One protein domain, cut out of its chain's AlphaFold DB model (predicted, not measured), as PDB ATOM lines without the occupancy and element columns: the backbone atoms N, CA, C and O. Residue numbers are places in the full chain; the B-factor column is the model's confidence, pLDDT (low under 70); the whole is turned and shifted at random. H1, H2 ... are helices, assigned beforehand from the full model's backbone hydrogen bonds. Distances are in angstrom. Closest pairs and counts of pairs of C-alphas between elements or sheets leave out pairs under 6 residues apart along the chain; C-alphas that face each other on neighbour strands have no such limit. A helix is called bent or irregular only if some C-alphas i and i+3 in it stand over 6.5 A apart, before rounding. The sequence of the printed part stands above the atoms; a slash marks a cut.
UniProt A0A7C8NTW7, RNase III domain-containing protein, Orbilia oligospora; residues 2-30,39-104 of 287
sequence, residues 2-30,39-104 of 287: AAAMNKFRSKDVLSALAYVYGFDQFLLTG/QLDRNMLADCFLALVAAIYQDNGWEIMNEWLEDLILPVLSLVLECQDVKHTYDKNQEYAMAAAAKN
ATOM      1  N   ALA A   2    -108.843  76.386  -8.099       79.31
ATOM      2  CA  ALA A   2    -108.620  76.798  -6.699       79.31
ATOM      3  C   ALA A   2    -108.052  75.694  -5.774       79.31
ATOM      4  O   ALA A   2    -107.123  75.943  -5.011       79.31
ATOM      5  N   ALA A   3    -108.547  74.454  -5.877       80.06
ATOM      6  CA  ALA A   3    -108.038  73.332  -5.079       80.06
ATOM      7  C   ALA A   3    -106.568  72.988  -5.391       80.06
ATOM      8  O   ALA A   3    -105.792  72.719  -4.479       80.06
ATOM      9  N   ALA A   4    -106.175  73.056  -6.667       78.00
ATOM     10  CA  ALA A   4    -104.792  72.857  -7.096       78.00
ATOM     11  C   ALA A   4    -103.873  73.945  -6.527       78.00
ATOM     12  O   ALA A   4    -102.815  73.633  -5.991       78.00
ATOM     13  N   MET A   5    -104.317  75.207  -6.549       79.00
ATOM     14  CA  MET A   5    -103.559  76.308  -5.952       79.00
ATOM     15  C   MET A   5    -103.428  76.186  -4.431       79.00
ATOM     16  O   MET A   5    -102.353  76.438  -3.894       79.00
ATOM     17  N   ASN A   6    -104.469  75.736  -3.727       87.50
ATOM     18  CA  ASN A   6    -104.366  75.466  -2.289       87.50
ATOM     19  C   ASN A   6    -103.393  74.319  -1.985       87.50
ATOM     20  O   ASN A   6    -102.626  74.413  -1.028       87.50
ATOM     21  N   LYS A   7    -103.379  73.259  -2.806       86.69
ATOM     22  CA  LYS A   7    -102.409  72.162  -2.668       86.69
ATOM     23  C   LYS A   7    -100.984  72.649  -2.938       86.69
ATOM     24  O   LYS A   7    -100.074  72.300  -2.194       86.69
ATOM     25  N   PHE A   8    -100.802  73.499  -3.945       86.56
ATOM     26  CA  PHE A   8     -99.508  74.090  -4.272       86.56
ATOM     27  C   PHE A   8     -98.963  74.980  -3.143       86.56
ATOM     28  O   PHE A   8     -97.792  74.894  -2.790       86.56
ATOM     29  N   ARG A   9     -99.834  75.765  -2.500       90.06
ATOM     30  CA  ARG A   9     -99.493  76.599  -1.333       90.06
ATOM     31  C   ARG A   9     -99.279  75.800  -0.042       90.06
ATOM     32  O   ARG A   9     -99.047  76.394   1.011       90.06
ATOM     33  N   SER A  10     -99.394  74.473  -0.076       93.31
ATOM     34  CA  SER A  10     -99.173  73.654   1.113       93.31
ATOM     35  C   SER A  10     -97.700  73.675   1.525       93.31
ATOM     36  O   SER A  10     -96.793  73.649   0.692       93.31
ATOM     37  N   LYS A  11     -97.453  73.670   2.839       94.50
ATOM     38  CA  LYS A  11     -96.089  73.637   3.386       94.50
ATOM     39  C   LYS A  11     -95.306  72.400   2.942       94.50
ATOM     40  O   LYS A  11     -94.092  72.475   2.794       94.50
ATOM     41  N   ASP A  12     -95.989  71.286   2.695       91.75
ATOM     42  CA  ASP A  12     -95.358  70.062   2.198       91.75
ATOM     43  C   ASP A  12     -94.767  70.268   0.794       91.75
ATOM     44  O   ASP A  12     -93.613  69.918   0.562       91.75
ATOM     45  N   VAL A  13     -95.506  70.909  -0.119       90.88
ATOM     46  CA  VAL A  13     -95.006  71.211  -1.473       90.88
ATOM     47  C   VAL A  13     -93.877  72.243  -1.425       90.88
ATOM     48  O   VAL A  13     -92.837  72.037  -2.045       90.88
ATOM     49  N   LEU A  14     -94.042  73.318  -0.650       94.06
ATOM     50  CA  LEU A  14     -93.027  74.373  -0.536       94.06
ATOM     51  C   LEU A  14     -91.723  73.866   0.095       94.06
ATOM     52  O   LEU A  14     -90.637  74.203  -0.369       94.06
ATOM     53  N   SER A  15     -91.813  73.025   1.126       94.62
ATOM     54  CA  SER A  15     -90.630  72.419   1.747       94.62
ATOM     55  C   SER A  15     -89.949  71.400   0.834       94.62
ATOM     56  O   SER A  15     -88.720  71.359   0.790       94.62
ATOM     57  N   ALA A  16     -90.718  70.626   0.060       90.50
ATOM     58  CA  ALA A  16     -90.170  69.726  -0.948       90.50
ATOM     59  C   ALA A  16     -89.439  70.496  -2.059       90.50
ATOM     60  O   ALA A  16     -88.326  70.119  -2.417       90.50
ATOM     61  N   LEU A  17     -90.012  71.601  -2.549       91.38
ATOM     62  CA  LEU A  17     -89.352  72.498  -3.503       91.38
ATOM     63  C   LEU A  17     -88.036  73.035  -2.933       91.38
ATOM     64  O   LEU A  17     -86.986  72.849  -3.541       91.38
ATOM     65  N   ALA A  18     -88.066  73.622  -1.734       93.88
ATOM     66  CA  ALA A  18     -86.865  74.131  -1.067       93.88
ATOM     67  C   ALA A  18     -85.763  73.064  -0.949       93.88
ATOM     68  O   ALA A  18     -84.583  73.348  -1.156       93.88
ATOM     69  N   TYR A  19     -86.151  71.824  -0.643       90.75
ATOM     70  CA  TYR A  19     -85.229  70.701  -0.546       90.75
ATOM     71  C   TYR A  19     -84.629  70.315  -1.906       90.75
ATOM     72  O   TYR A  19     -83.418  70.139  -2.003       90.75
ATOM     73  N   VAL A  20     -85.442  70.237  -2.967       87.44
ATOM     74  CA  VAL A  20     -84.977  69.917  -4.332       87.44
ATOM     75  C   VAL A  20     -83.950  70.935  -4.832       87.44
ATOM     76  O   VAL A  20     -82.977  70.556  -5.479       87.44
ATOM     77  N   TYR A  21     -84.115  72.211  -4.484       88.69
ATOM     78  CA  TYR A  21     -83.152  73.264  -4.823       88.69
ATOM     79  C   TYR A  21     -81.956  73.355  -3.856       88.69
ATOM     80  O   TYR A  21     -81.097  74.220  -4.026       88.69
ATOM     81  N   GLY A  22     -81.879  72.478  -2.851       91.50
ATOM     82  CA  GLY A  22     -80.775  72.431  -1.895       91.50
ATOM     83  C   GLY A  22     -80.700  73.676  -1.015       91.50
ATOM     84  O   GLY A  22     -79.643  74.288  -0.903       91.50
ATOM     85  N   PHE A  23     -81.817  74.117  -0.428       93.62
ATOM     86  CA  PHE A  23     -81.818  75.276   0.482       93.62
ATOM     87  C   PHE A  23     -81.210  74.944   1.850       93.62
ATOM     88  O   PHE A  23     -80.778  75.837   2.581       93.62
ATOM     89  N   ASP A  24     -81.132  73.661   2.189       92.19
ATOM     90  CA  ASP A  24     -80.559  73.144   3.429       92.19
ATOM     91  C   ASP A  24     -79.084  73.531   3.623       92.19
ATOM     92  O   ASP A  24     -78.669  73.817   4.744       92.19
ATOM     93  N   GLN A  25     -78.313  73.624   2.538       91.75
ATOM     94  CA  GLN A  25     -76.911  74.069   2.557       91.75
ATOM     95  C   GLN A  25     -76.732  75.593   2.676       91.75
ATOM     96  O   GLN A  25     -75.639  76.046   3.019       91.75
ATOM     97  N   PHE A  26     -77.768  76.392   2.399       94.50
ATOM     98  CA  PHE A  26     -77.692  77.862   2.430       94.50
ATOM     99  C   PHE A  26     -78.328  78.473   3.682       94.50
ATOM    100  O   PHE A  26     -78.061  79.629   4.017       94.50
ATOM    101  N   LEU A  27     -79.148  77.703   4.396       94.00
ATOM    102  CA  LEU A  27     -79.784  78.136   5.630       94.00
ATOM    103  C   LEU A  27     -78.760  78.274   6.762       94.00
ATOM    104  O   LEU A  27     -78.252  77.296   7.311       94.00
ATOM    105  N   LEU A  28     -78.506  79.520   7.164       93.00
ATOM    106  CA  LEU A  28     -77.733  79.835   8.361       93.00
ATOM    107  C   LEU A  28     -78.563  79.507   9.603       93.00
ATOM    108  O   LEU A  28     -79.317  80.331  10.122       93.00
ATOM    109  N   THR A  29     -78.426  78.277  10.082       91.94
ATOM    110  CA  THR A  29     -79.046  77.856  11.333       91.94
ATOM    111  C   THR A  29     -78.092  78.102  12.498       91.94
ATOM    112  O   THR A  29     -76.910  77.766  12.454       91.94
ATOM    113  N   GLY A  30     -78.598  78.728  13.562       91.81
ATOM    114  CA  GLY A  30     -77.851  78.819  14.814       91.81
ATOM    115  C   GLY A  30     -77.628  77.428  15.412       91.81
ATOM    116  O   GLY A  30     -78.422  76.511  15.192       91.81
ATOM    117  N   GLN A  39     -81.428  70.786  13.453       90.44
ATOM    118  CA  GLN A  39     -82.134  70.038  12.421       90.44
ATOM    119  C   GLN A  39     -83.139  70.960  11.727       90.44
ATOM    120  O   GLN A  39     -83.888  71.689  12.381       90.44
ATOM    121  N   LEU A  40     -83.127  70.926  10.399       92.12
ATOM    122  CA  LEU A  40     -84.046  71.678   9.559       92.12
ATOM    123  C   LEU A  40     -85.414  70.993   9.560       92.12
ATOM    124  O   LEU A  40     -85.548  69.850   9.124       92.12
ATOM    125  N   ASP A  41     -86.424  71.700  10.061       94.31
ATOM    126  CA  ASP A  41     -87.819  71.269   9.967       94.31
ATOM    127  C   ASP A  41     -88.408  71.647   8.595       94.31
ATOM    128  O   ASP A  41     -88.013  72.644   7.982       94.31
ATOM    129  N   ARG A  42     -89.412  70.893   8.133       93.06
ATOM    130  CA  ARG A  42     -90.173  71.188   6.907       93.06
ATOM    131  C   ARG A  42     -90.755  72.591   6.937       93.06
ATOM    132  O   ARG A  42     -90.725  73.286   5.929       93.06
ATOM    133  N   ASN A  43     -91.240  73.028   8.099       95.38
ATOM    134  CA  ASN A  43     -91.751  74.386   8.260       95.38
ATOM    135  C   ASN A  43     -90.671  75.431   7.958       95.38
ATOM    136  O   ASN A  43     -90.944  76.368   7.222       95.38
ATOM    137  N   MET A  44     -89.439  75.231   8.440       95.81
ATOM    138  CA  MET A  44     -88.336  76.160   8.175       95.81
ATOM    139  C   MET A  44     -87.966  76.207   6.692       95.81
ATOM    140  O   MET A  44     -87.699  77.283   6.169       95.81
ATOM    141  N   LEU A  45     -87.962  75.059   6.012       95.69
ATOM    142  CA  LEU A  45     -87.697  74.996   4.573       95.69
ATOM    143  C   LEU A  45     -88.793  75.702   3.761       95.69
ATOM    144  O   LEU A  45     -88.478  76.489   2.872       95.69
ATOM    145  N   ALA A  46     -90.065  75.471   4.097       96.62
ATOM    146  CA  ALA A  46     -91.188  76.154   3.458       96.62
ATOM    147  C   ALA A  46     -91.133  77.675   3.683       96.62
ATOM    148  O   ALA A  46     -91.275  78.444   2.732       96.62
ATOM    149  N   ASP A  47     -90.873  78.107   4.919       96.94
ATOM    150  CA  ASP A  47     -90.753  79.524   5.264       96.94
ATOM    151  C   ASP A  47     -89.540  80.161   4.561       96.94
ATOM    152  O   ASP A  47     -89.638  81.283   4.069       96.94
ATOM    153  N   CYS A  48     -88.418  79.441   4.434       96.62
ATOM    154  CA  CYS A  48     -87.243  79.909   3.694       96.62
ATOM    155  C   CYS A  48     -87.534  80.094   2.202       96.62
ATOM    156  O   CYS A  48     -87.074  81.064   1.602       96.62
ATOM    157  N   PHE A  49     -88.297  79.183   1.597       96.25
ATOM    158  CA  PHE A  49     -88.706  79.316   0.204       96.25
ATOM    159  C   PHE A  49     -89.595  80.544   0.001       96.25
ATOM    160  O   PHE A  49     -89.337  81.349  -0.890       96.25
ATOM    161  N   LEU A  50     -90.587  80.747   0.874       96.69
ATOM    162  CA  LEU A  50     -91.433  81.945   0.842       96.69
ATOM    163  C   LEU A  50     -90.628  83.230   1.064       96.69
ATOM    164  O   LEU A  50     -90.880  84.229   0.395       96.69
ATOM    165  N   ALA A  51     -89.641  83.202   1.962       97.25
ATOM    166  CA  ALA A  51     -88.755  84.334   2.199       97.25
ATOM    167  C   ALA A  51     -87.921  84.680   0.957       97.25
ATOM    168  O   ALA A  51     -87.754  85.860   0.660       97.25
ATOM    169  N   LEU A  52     -87.449  83.683   0.200       96.50
ATOM    170  CA  LEU A  52     -86.763  83.928  -1.069       96.50
ATOM    171  C   LEU A  52     -87.700  84.572  -2.097       96.50
ATOM    172  O   LEU A  52     -87.318  85.553  -2.724       96.50
ATOM    173  N   VAL A  53     -88.919  84.051  -2.250       96.44
ATOM    174  CA  VAL A  53     -89.917  84.625  -3.170       96.44
ATOM    175  C   VAL A  53     -90.188  86.089  -2.817       96.44
ATOM    176  O   VAL A  53     -90.158  86.951  -3.692       96.44
ATOM    177  N   ALA A  54     -90.380  86.382  -1.528       97.94
ATOM    178  CA  ALA A  54     -90.572  87.743  -1.043       97.94
ATOM    179  C   ALA A  54     -89.347  88.638  -1.299       97.94
ATOM    180  O   ALA A  54     -89.515  89.796  -1.670       97.94
ATOM    181  N   ALA A  55     -88.125  88.115  -1.148       97.94
ATOM    182  CA  ALA A  55     -86.901  88.854  -1.447       97.94
ATOM    183  C   ALA A  55     -86.772  89.173  -2.946       97.94
ATOM    184  O   ALA A  55     -86.509  90.316  -3.303       97.94
ATOM    185  N   ILE A  56     -87.036  88.202  -3.830       97.06
ATOM    186  CA  ILE A  56     -87.021  88.414  -5.287       97.06
ATOM    187  C   ILE A  56     -88.050  89.475  -5.679       97.06
ATOM    188  O   ILE A  56     -87.722  90.375  -6.452       97.06
ATOM    189  N   TYR A  57     -89.261  89.389  -5.120       98.06
ATOM    190  CA  TYR A  57     -90.318  90.378  -5.325       98.06
ATOM    191  C   TYR A  57     -89.893  91.778  -4.877       98.06
ATOM    192  O   TYR A  57     -90.081  92.746  -5.610       98.06
ATOM    193  N   GLN A  58     -89.299  91.889  -3.686       98.38
ATOM    194  CA  GLN A  58     -88.863  93.163  -3.123       98.38
ATOM    195  C   GLN A  58     -87.740  93.811  -3.946       98.38
ATOM    196  O   GLN A  58     -87.729  95.033  -4.096       98.38
ATOM    197  N   ASP A  59     -86.815  93.005  -4.473       98.56
ATOM    198  CA  ASP A  59     -85.647  93.493  -5.209       98.56
ATOM    199  C   ASP A  59     -85.955  93.793  -6.686       98.56
ATOM    200  O   ASP A  59     -85.402  94.738  -7.248       98.56
ATOM    201  N   ASN A  60     -86.825  93.000  -7.325       98.19
ATOM    202  CA  ASN A  60     -87.008  93.010  -8.783       98.19
ATOM    203  C   ASN A  60     -88.439  93.334  -9.243       98.19
ATOM    204  O   ASN A  60     -88.654  93.564 -10.431       98.19
ATOM    205  N   GLY A  61     -89.415  93.363  -8.335       97.81
ATOM    206  CA  GLY A  61     -90.825  93.566  -8.666       97.81
ATOM    207  C   GLY A  61     -91.582  92.280  -9.012       97.81
ATOM    208  O   GLY A  61     -91.064  91.162  -8.928       97.81
ATOM    209  N   TRP A  62     -92.856  92.449  -9.374       97.56
ATOM    210  CA  TRP A  62     -93.793  91.350  -9.621       97.56
ATOM    211  C   TRP A  62     -93.444  90.555 -10.878       97.56
ATOM    212  O   TRP A  62     -93.488  89.329 -10.857       97.56
ATOM    213  N   GLU A  63     -93.097  91.244 -11.960       98.00
ATOM    214  CA  GLU A  63     -92.951  90.671 -13.296       98.00
ATOM    215  C   GLU A  63     -91.826  89.633 -13.328       98.00
ATOM    216  O   GLU A  63     -92.042  88.497 -13.742       98.00
ATOM    217  N   ILE A  64     -90.656  89.997 -12.790       97.62
ATOM    218  CA  ILE A  64     -89.480  89.118 -12.722       97.62
ATOM    219  C   ILE A  64     -89.735  87.941 -11.777       97.62
ATOM    220  O   ILE A  64     -89.368  86.805 -12.074       97.62
ATOM    221  N   MET A  65     -90.385  88.191 -10.636       97.19
ATOM    222  CA  MET A  65     -90.746  87.122  -9.709       97.19
ATOM    223  C   MET A  65     -91.740  86.141 -10.349       97.19
ATOM    224  O   MET A  65     -91.603  84.938 -10.148       97.19
ATOM    225  N   ASN A  66     -92.722  86.628 -11.116       95.75
ATOM    226  CA  ASN A  66     -93.718  85.788 -11.776       95.75
ATOM    227  C   ASN A  66     -93.100  84.932 -12.888       95.75
ATOM    228  O   ASN A  66     -93.361  83.736 -12.917       95.75
ATOM    229  N   GLU A  67     -92.240  85.505 -13.735       96.06
ATOM    230  CA  GLU A  67     -91.492  84.753 -14.757       96.06
ATOM    231  C   GLU A  67     -90.646  83.641 -14.113       96.06
ATOM    232  O   GLU A  67     -90.759  82.470 -14.473       96.06
ATOM    233  N   TRP A  68     -89.882  83.980 -13.067       95.00
ATOM    234  CA  TRP A  68     -89.085  83.003 -12.322       95.00
ATOM    235  C   TRP A  68     -89.944  81.913 -11.667       95.00
ATOM    236  O   TRP A  68     -89.575  80.737 -11.666       95.00
ATOM    237  N   LEU A  69     -91.097  82.286 -11.104       93.31
ATOM    238  CA  LEU A  69     -92.045  81.343 -10.517       93.31
ATOM    239  C   LEU A  69     -92.664  80.440 -11.579       93.31
ATOM    240  O   LEU A  69     -92.820  79.260 -11.305       93.31
ATOM    241  N   GLU A  70     -93.012  80.933 -12.764       92.69
ATOM    242  CA  GLU A  70     -93.580  80.114 -13.841       92.69
ATOM    243  C   GLU A  70     -92.578  79.062 -14.327       92.69
ATOM    244  O   GLU A  70     -92.915  77.873 -14.358       92.69
ATOM    245  N   ASP A  71     -91.330  79.461 -14.574       91.19
ATOM    246  CA  ASP A  71     -90.247  78.554 -14.977       91.19
ATOM    247  C   ASP A  71     -89.957  77.471 -13.929       91.19
ATOM    248  O   ASP A  71     -89.614  76.330 -14.252       91.19
ATOM    249  N   LEU A  72     -90.088  77.829 -12.653       88.69
ATOM    250  CA  LEU A  72     -89.806  76.946 -11.528       88.69
ATOM    251  C   LEU A  72     -90.994  76.044 -11.177       88.69
ATOM    252  O   LEU A  72     -90.825  74.860 -10.879       88.69
ATOM    253  N   ILE A  73     -92.201  76.602 -11.178       86.06
ATOM    254  CA  ILE A  73     -93.406  75.948 -10.675       86.06
ATOM    255  C   ILE A  73     -94.037  75.079 -11.742       86.06
ATOM    256  O   ILE A  73     -94.439  73.971 -11.401       86.06
ATOM    257  N   LEU A  74     -94.148  75.525 -12.997       83.75
ATOM    258  CA  LEU A  74     -94.903  74.783 -14.014       83.75
ATOM    259  C   LEU A  74     -94.408  73.336 -14.203       83.75
ATOM    260  O   LEU A  74     -95.259  72.440 -14.190       83.75
ATOM    261  N   PRO A  75     -93.089  73.053 -14.261       83.44
ATOM    262  CA  PRO A  75     -92.592  71.678 -14.371       83.44
ATOM    263  C   PRO A  75     -92.879  70.824 -13.131       83.44
ATOM    264  O   PRO A  75     -93.004  69.607 -13.219       83.44
ATOM    265  N   VAL A  76     -92.967  71.447 -11.952       79.06
ATOM    266  CA  VAL A  76     -93.227  70.739 -10.690       79.06
ATOM    267  C   VAL A  76     -94.727  70.596 -10.439       79.06
ATOM    268  O   VAL A  76     -95.163  69.638  -9.804       79.06
ATOM    269  N   LEU A  77     -95.541  71.521 -10.947       74.75
ATOM    270  CA  LEU A  77     -96.986  71.517 -10.776       74.75
ATOM    271  C   LEU A  77     -97.609  70.301 -11.460       74.75
ATOM    272  O   LEU A  77     -98.478  69.673 -10.859       74.75
ATOM    273  N   SER A  78     -97.150  69.940 -12.665       78.12
ATOM    274  CA  SER A  78     -97.576  68.706 -13.344       78.12
ATOM    275  C   SER A  78     -97.271  67.484 -12.474       78.12
ATOM    276  O   SER A  78     -98.178  66.720 -12.141       78.12
ATOM    277  N   LEU A  79     -96.039  67.392 -11.969       74.06
ATOM    278  CA  LEU A  79     -95.585  66.300 -11.110       74.06
ATOM    279  C   LEU A  79     -96.402  66.190  -9.806       74.06
ATOM    280  O   LEU A  79     -96.767  65.098  -9.372       74.06
ATOM    281  N   VAL A  80     -96.712  67.324  -9.169       68.81
ATOM    282  CA  VAL A  80     -97.470  67.405  -7.904       68.81
ATOM    283  C   VAL A  80     -98.970  67.154  -8.100       68.81
ATOM    284  O   VAL A  80     -99.651  66.681  -7.178       68.81
ATOM    285  N   LEU A  81     -99.512  67.484  -9.273       69.44
ATOM    286  CA  LEU A  81    -100.898  67.178  -9.627       69.44
ATOM    287  C   LEU A  81    -101.083  65.687  -9.911       69.44
ATOM    288  O   LEU A  81    -102.094  65.122  -9.488       69.44
ATOM    289  N   GLU A  82    -100.098  65.046 -10.534       75.62
ATOM    290  CA  GLU A  82    -100.088  63.599 -10.768       75.62
ATOM    291  C   GLU A  82     -99.816  62.809  -9.482       75.62
ATOM    292  O   GLU A  82    -100.485  61.812  -9.194       75.62
ATOM    293  N   CYS A  83     -98.900  63.292  -8.639       64.50
ATOM    294  CA  CYS A  83     -98.652  62.720  -7.323       64.50
ATOM    295  C   CYS A  83     -99.763  63.139  -6.350       64.50
ATOM    296  O   CYS A  83     -99.682  64.149  -5.639       64.50
ATOM    297  N   GLN A  84    -100.825  62.333  -6.267       58.44
ATOM    298  CA  GLN A  84    -101.883  62.548  -5.275       58.44
ATOM    299  C   GLN A  84    -101.335  62.619  -3.836       58.44
ATOM    300  O   GLN A  84    -101.916  63.351  -3.034       58.44
ATOM    301  N   ASP A  85    -100.169  62.018  -3.553       65.56
ATOM    302  CA  ASP A  85     -99.595  61.893  -2.208       65.56
ATOM    303  C   ASP A  85     -98.139  62.414  -2.096       65.56
ATOM    304  O   ASP A  85     -97.169  61.660  -2.029       65.56
ATOM    305  N   VAL A  86     -97.975  63.741  -2.057       58.84
ATOM    306  CA  VAL A  86     -96.668  64.446  -1.946       58.84
ATOM    307  C   VAL A  86     -95.882  64.030  -0.693       58.84
ATOM    308  O   VAL A  86     -94.650  64.030  -0.671       58.84
ATOM    309  N   LYS A  87     -96.604  63.625   0.357       60.38
ATOM    310  CA  LYS A  87     -96.034  63.175   1.628       60.38
ATOM    311  C   LYS A  87     -95.134  61.951   1.438       60.38
ATOM    312  O   LYS A  87     -94.070  61.868   2.046       60.38
ATOM    313  N   HIS A  88     -95.526  61.050   0.537       56.69
ATOM    314  CA  HIS A  88     -94.810  59.805   0.300       56.69
ATOM    315  C   HIS A  88     -93.468  60.028  -0.414       56.69
ATOM    316  O   HIS A  88     -92.517  59.288  -0.160       56.69
ATOM    317  N   THR A  89     -93.362  61.040  -1.278       57.22
ATOM    318  CA  THR A  89     -92.150  61.334  -2.060       57.22
ATOM    319  C   THR A  89     -91.050  61.954  -1.199       57.22
ATOM    320  O   THR A  89     -89.889  61.557  -1.305       57.22
ATOM    321  N   TYR A  90     -91.411  62.874  -0.299       59.22
ATOM    322  CA  TYR A  90     -90.460  63.486   0.633       59.22
ATOM    323  C   TYR A  90     -89.923  62.469   1.645       59.22
ATOM    324  O   TYR A  90     -88.711  62.377   1.827       59.22
ATOM    325  N   ASP A  91     -90.805  61.671   2.259       62.94
ATOM    326  CA  ASP A  91     -90.406  60.655   3.242       62.94
ATOM    327  C   ASP A  91     -89.439  59.641   2.622       62.94
ATOM    328  O   ASP A  91     -88.413  59.324   3.222       62.94
ATOM    329  N   LYS A  92     -89.694  59.216   1.376       58.47
ATOM    330  CA  LYS A  92     -88.788  58.331   0.633       58.47
ATOM    331  C   LYS A  92     -87.426  58.984   0.406       58.47
ATOM    332  O   LYS A  92     -86.405  58.368   0.693       58.47
ATOM    333  N   ASN A  93     -87.394  60.223  -0.086       54.19
ATOM    334  CA  ASN A  93     -86.141  60.920  -0.391       54.19
ATOM    335  C   ASN A  93     -85.319  61.208   0.876       54.19
ATOM    336  O   ASN A  93     -84.100  61.037   0.872       54.19
ATOM    337  N   GLN A  94     -85.981  61.557   1.983       58.41
ATOM    338  CA  GLN A  94     -85.341  61.743   3.284       58.41
ATOM    339  C   GLN A  94     -84.818  60.416   3.854       58.41
ATOM    340  O   GLN A  94     -83.687  60.361   4.344       58.41
ATOM    341  N   GLU A  95     -85.596  59.336   3.759       54.34
ATOM    342  CA  GLU A  95     -85.173  57.992   4.160       54.34
ATOM    343  C   GLU A  95     -83.966  57.526   3.334       54.34
ATOM    344  O   GLU A  95     -83.010  56.994   3.897       54.34
ATOM    345  N   TYR A  96     -83.940  57.800   2.025       49.53
ATOM    346  CA  TYR A  96     -82.783  57.517   1.175       49.53
ATOM    347  C   TYR A  96     -81.546  58.325   1.584       49.53
ATOM    348  O   TYR A  96     -80.462  57.747   1.693       49.53
ATOM    349  N   ALA A  97     -81.694  59.620   1.878       46.16
ATOM    350  CA  ALA A  97     -80.593  60.466   2.340       46.16
ATOM    351  C   ALA A  97     -80.033  60.000   3.700       46.16
ATOM    352  O   ALA A  97     -78.816  59.884   3.874       46.16
ATOM    353  N   MET A  98     -80.903  59.644   4.652       49.16
ATOM    354  CA  MET A  98     -80.493  59.116   5.961       49.16
ATOM    355  C   MET A  98     -79.888  57.711   5.862       49.16
ATOM    356  O   MET A  98     -78.880  57.427   6.508       49.16
ATOM    357  N   ALA A  99     -80.448  56.832   5.028       49.34
ATOM    358  CA  ALA A  99     -79.905  55.498   4.786       49.34
ATOM    359  C   ALA A  99     -78.541  55.546   4.077       49.34
ATOM    360  O   ALA A  99     -77.699  54.675   4.312       49.34
ATOM    361  N   ALA A 100     -78.307  56.553   3.230       44.66
ATOM    362  CA  ALA A 100     -76.999  56.827   2.646       44.66
ATOM    363  C   ALA A 100     -76.005  57.316   3.713       44.66
ATOM    364  O   ALA A 100     -74.897  56.788   3.794       44.66
ATOM    365  N   ALA A 101     -76.409  58.242   4.588       44.50
ATOM    366  CA  ALA A 101     -75.569  58.737   5.680       44.50
ATOM    367  C   ALA A 101     -75.207  57.641   6.705       44.50
ATOM    368  O   ALA A 101     -74.041  57.503   7.072       44.50
ATOM    369  N   ALA A 102     -76.168  56.805   7.115       49.44
ATOM    370  CA  ALA A 102     -75.955  55.737   8.095       49.44
ATOM    371  C   ALA A 102     -75.004  54.636   7.590       49.44
ATOM    372  O   ALA A 102     -74.201  54.109   8.356       49.44
ATOM    373  N   LYS A 103     -75.040  54.316   6.290       53.72
ATOM    374  CA  LYS A 103     -74.127  53.329   5.683       53.72
ATOM    375  C   LYS A 103     -72.686  53.827   5.564       53.72
ATOM    376  O   LYS A 103     -71.784  53.004   5.453       53.72
ATOM    377  N   ASN A 104     -72.462  55.139   5.631       48.44
ATOM    378  CA  ASN A 104     -71.123  55.727   5.643       48.44
ATOM    379  C   ASN A 104     -70.478  55.744   7.043       48.44
ATOM    380  O   ASN A 104     -69.280  55.990   7.141       48.44
TER     381      ASN A 104
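Overview. This is residues 2 to 30 and 39 to 104 of the 287 residues of the protein "RNase III domain-containing protein" of Orbilia oligospora (UniProt A0A7C8NTW7). The short helix H2 sits in the middle, crossed by the first half of H3, and H4a folds back from H3 to make a V-shaped helical hairpin. H4b bends away from H4a and meets the small helix H1, while H5 starts at H2 and runs outward, and residues 95 to 104, of which 95 to 103 belong to H5, stick out free of the body. The printed part has 95 residues, with five named helices, H1 to H5 in order, and no named strand: all helix. It is only just compact, close to loose, with a radius of gyration of the C-alphas of 14.5 A, and flat, spanning 46 by 35 by 19 A.

Arrangement. H1, residues 2 to 8, is close to but not clearly touching H2, residues 11 to 20; their closest C-alphas, of Phe 8 and Leu 14, are 7.5 A apart. H2 touches H3, residues 42 to 60, about perpendicular at 76 degrees, with residues 42 to 50 of H3 alone; the closest C-alphas are Ser 15 and Ala 46, 4.1 A. H4, residues 62 to 82, was assigned as one helix by its hydrogen bonds but is bent: C-alphas 72 and 75 are 6.6 A apart, and its arms H4a, residues 62 to 72, and H4b, residues 75 to 82, stand at a steep tilt of 60 degrees. H3 and H4a form a helical hairpin, closest at C-alphas Tyr 57 and Met 65, 5.5 A. H1 and H4b only just touch, with 3 pairs of C-alphas within 8 A, closest at Ala 4 and Leu 81, 7.3 A. H5, residues 86 to 103, touches H2 with residues 86 to 90 alone, closest at C-alphas Ala 16 and Tyr 90, 6.4 A. Every O i to N i+4 pair is within hydrogen-bond range in H1, H2, H3, H4a and H5, and 3 of 4 in H4b.

Along the chain. H1 begins at C-alpha 2, (-108.620, 76.798, -6.699). H3 measures 27.1 A and H5 26.3 A, ending at C-alpha 103, (-74.127, 53.329, 5.683).

Size, cuts and confidence. C-alphas 63 and 103 are the two farthest apart, 45.9 A. Residues 31 to 38 are not printed; C-alphas 30 and 39 are 10.1 A apart. The pLDDT is under 70 at residues 80 to 81 and 83 to 104.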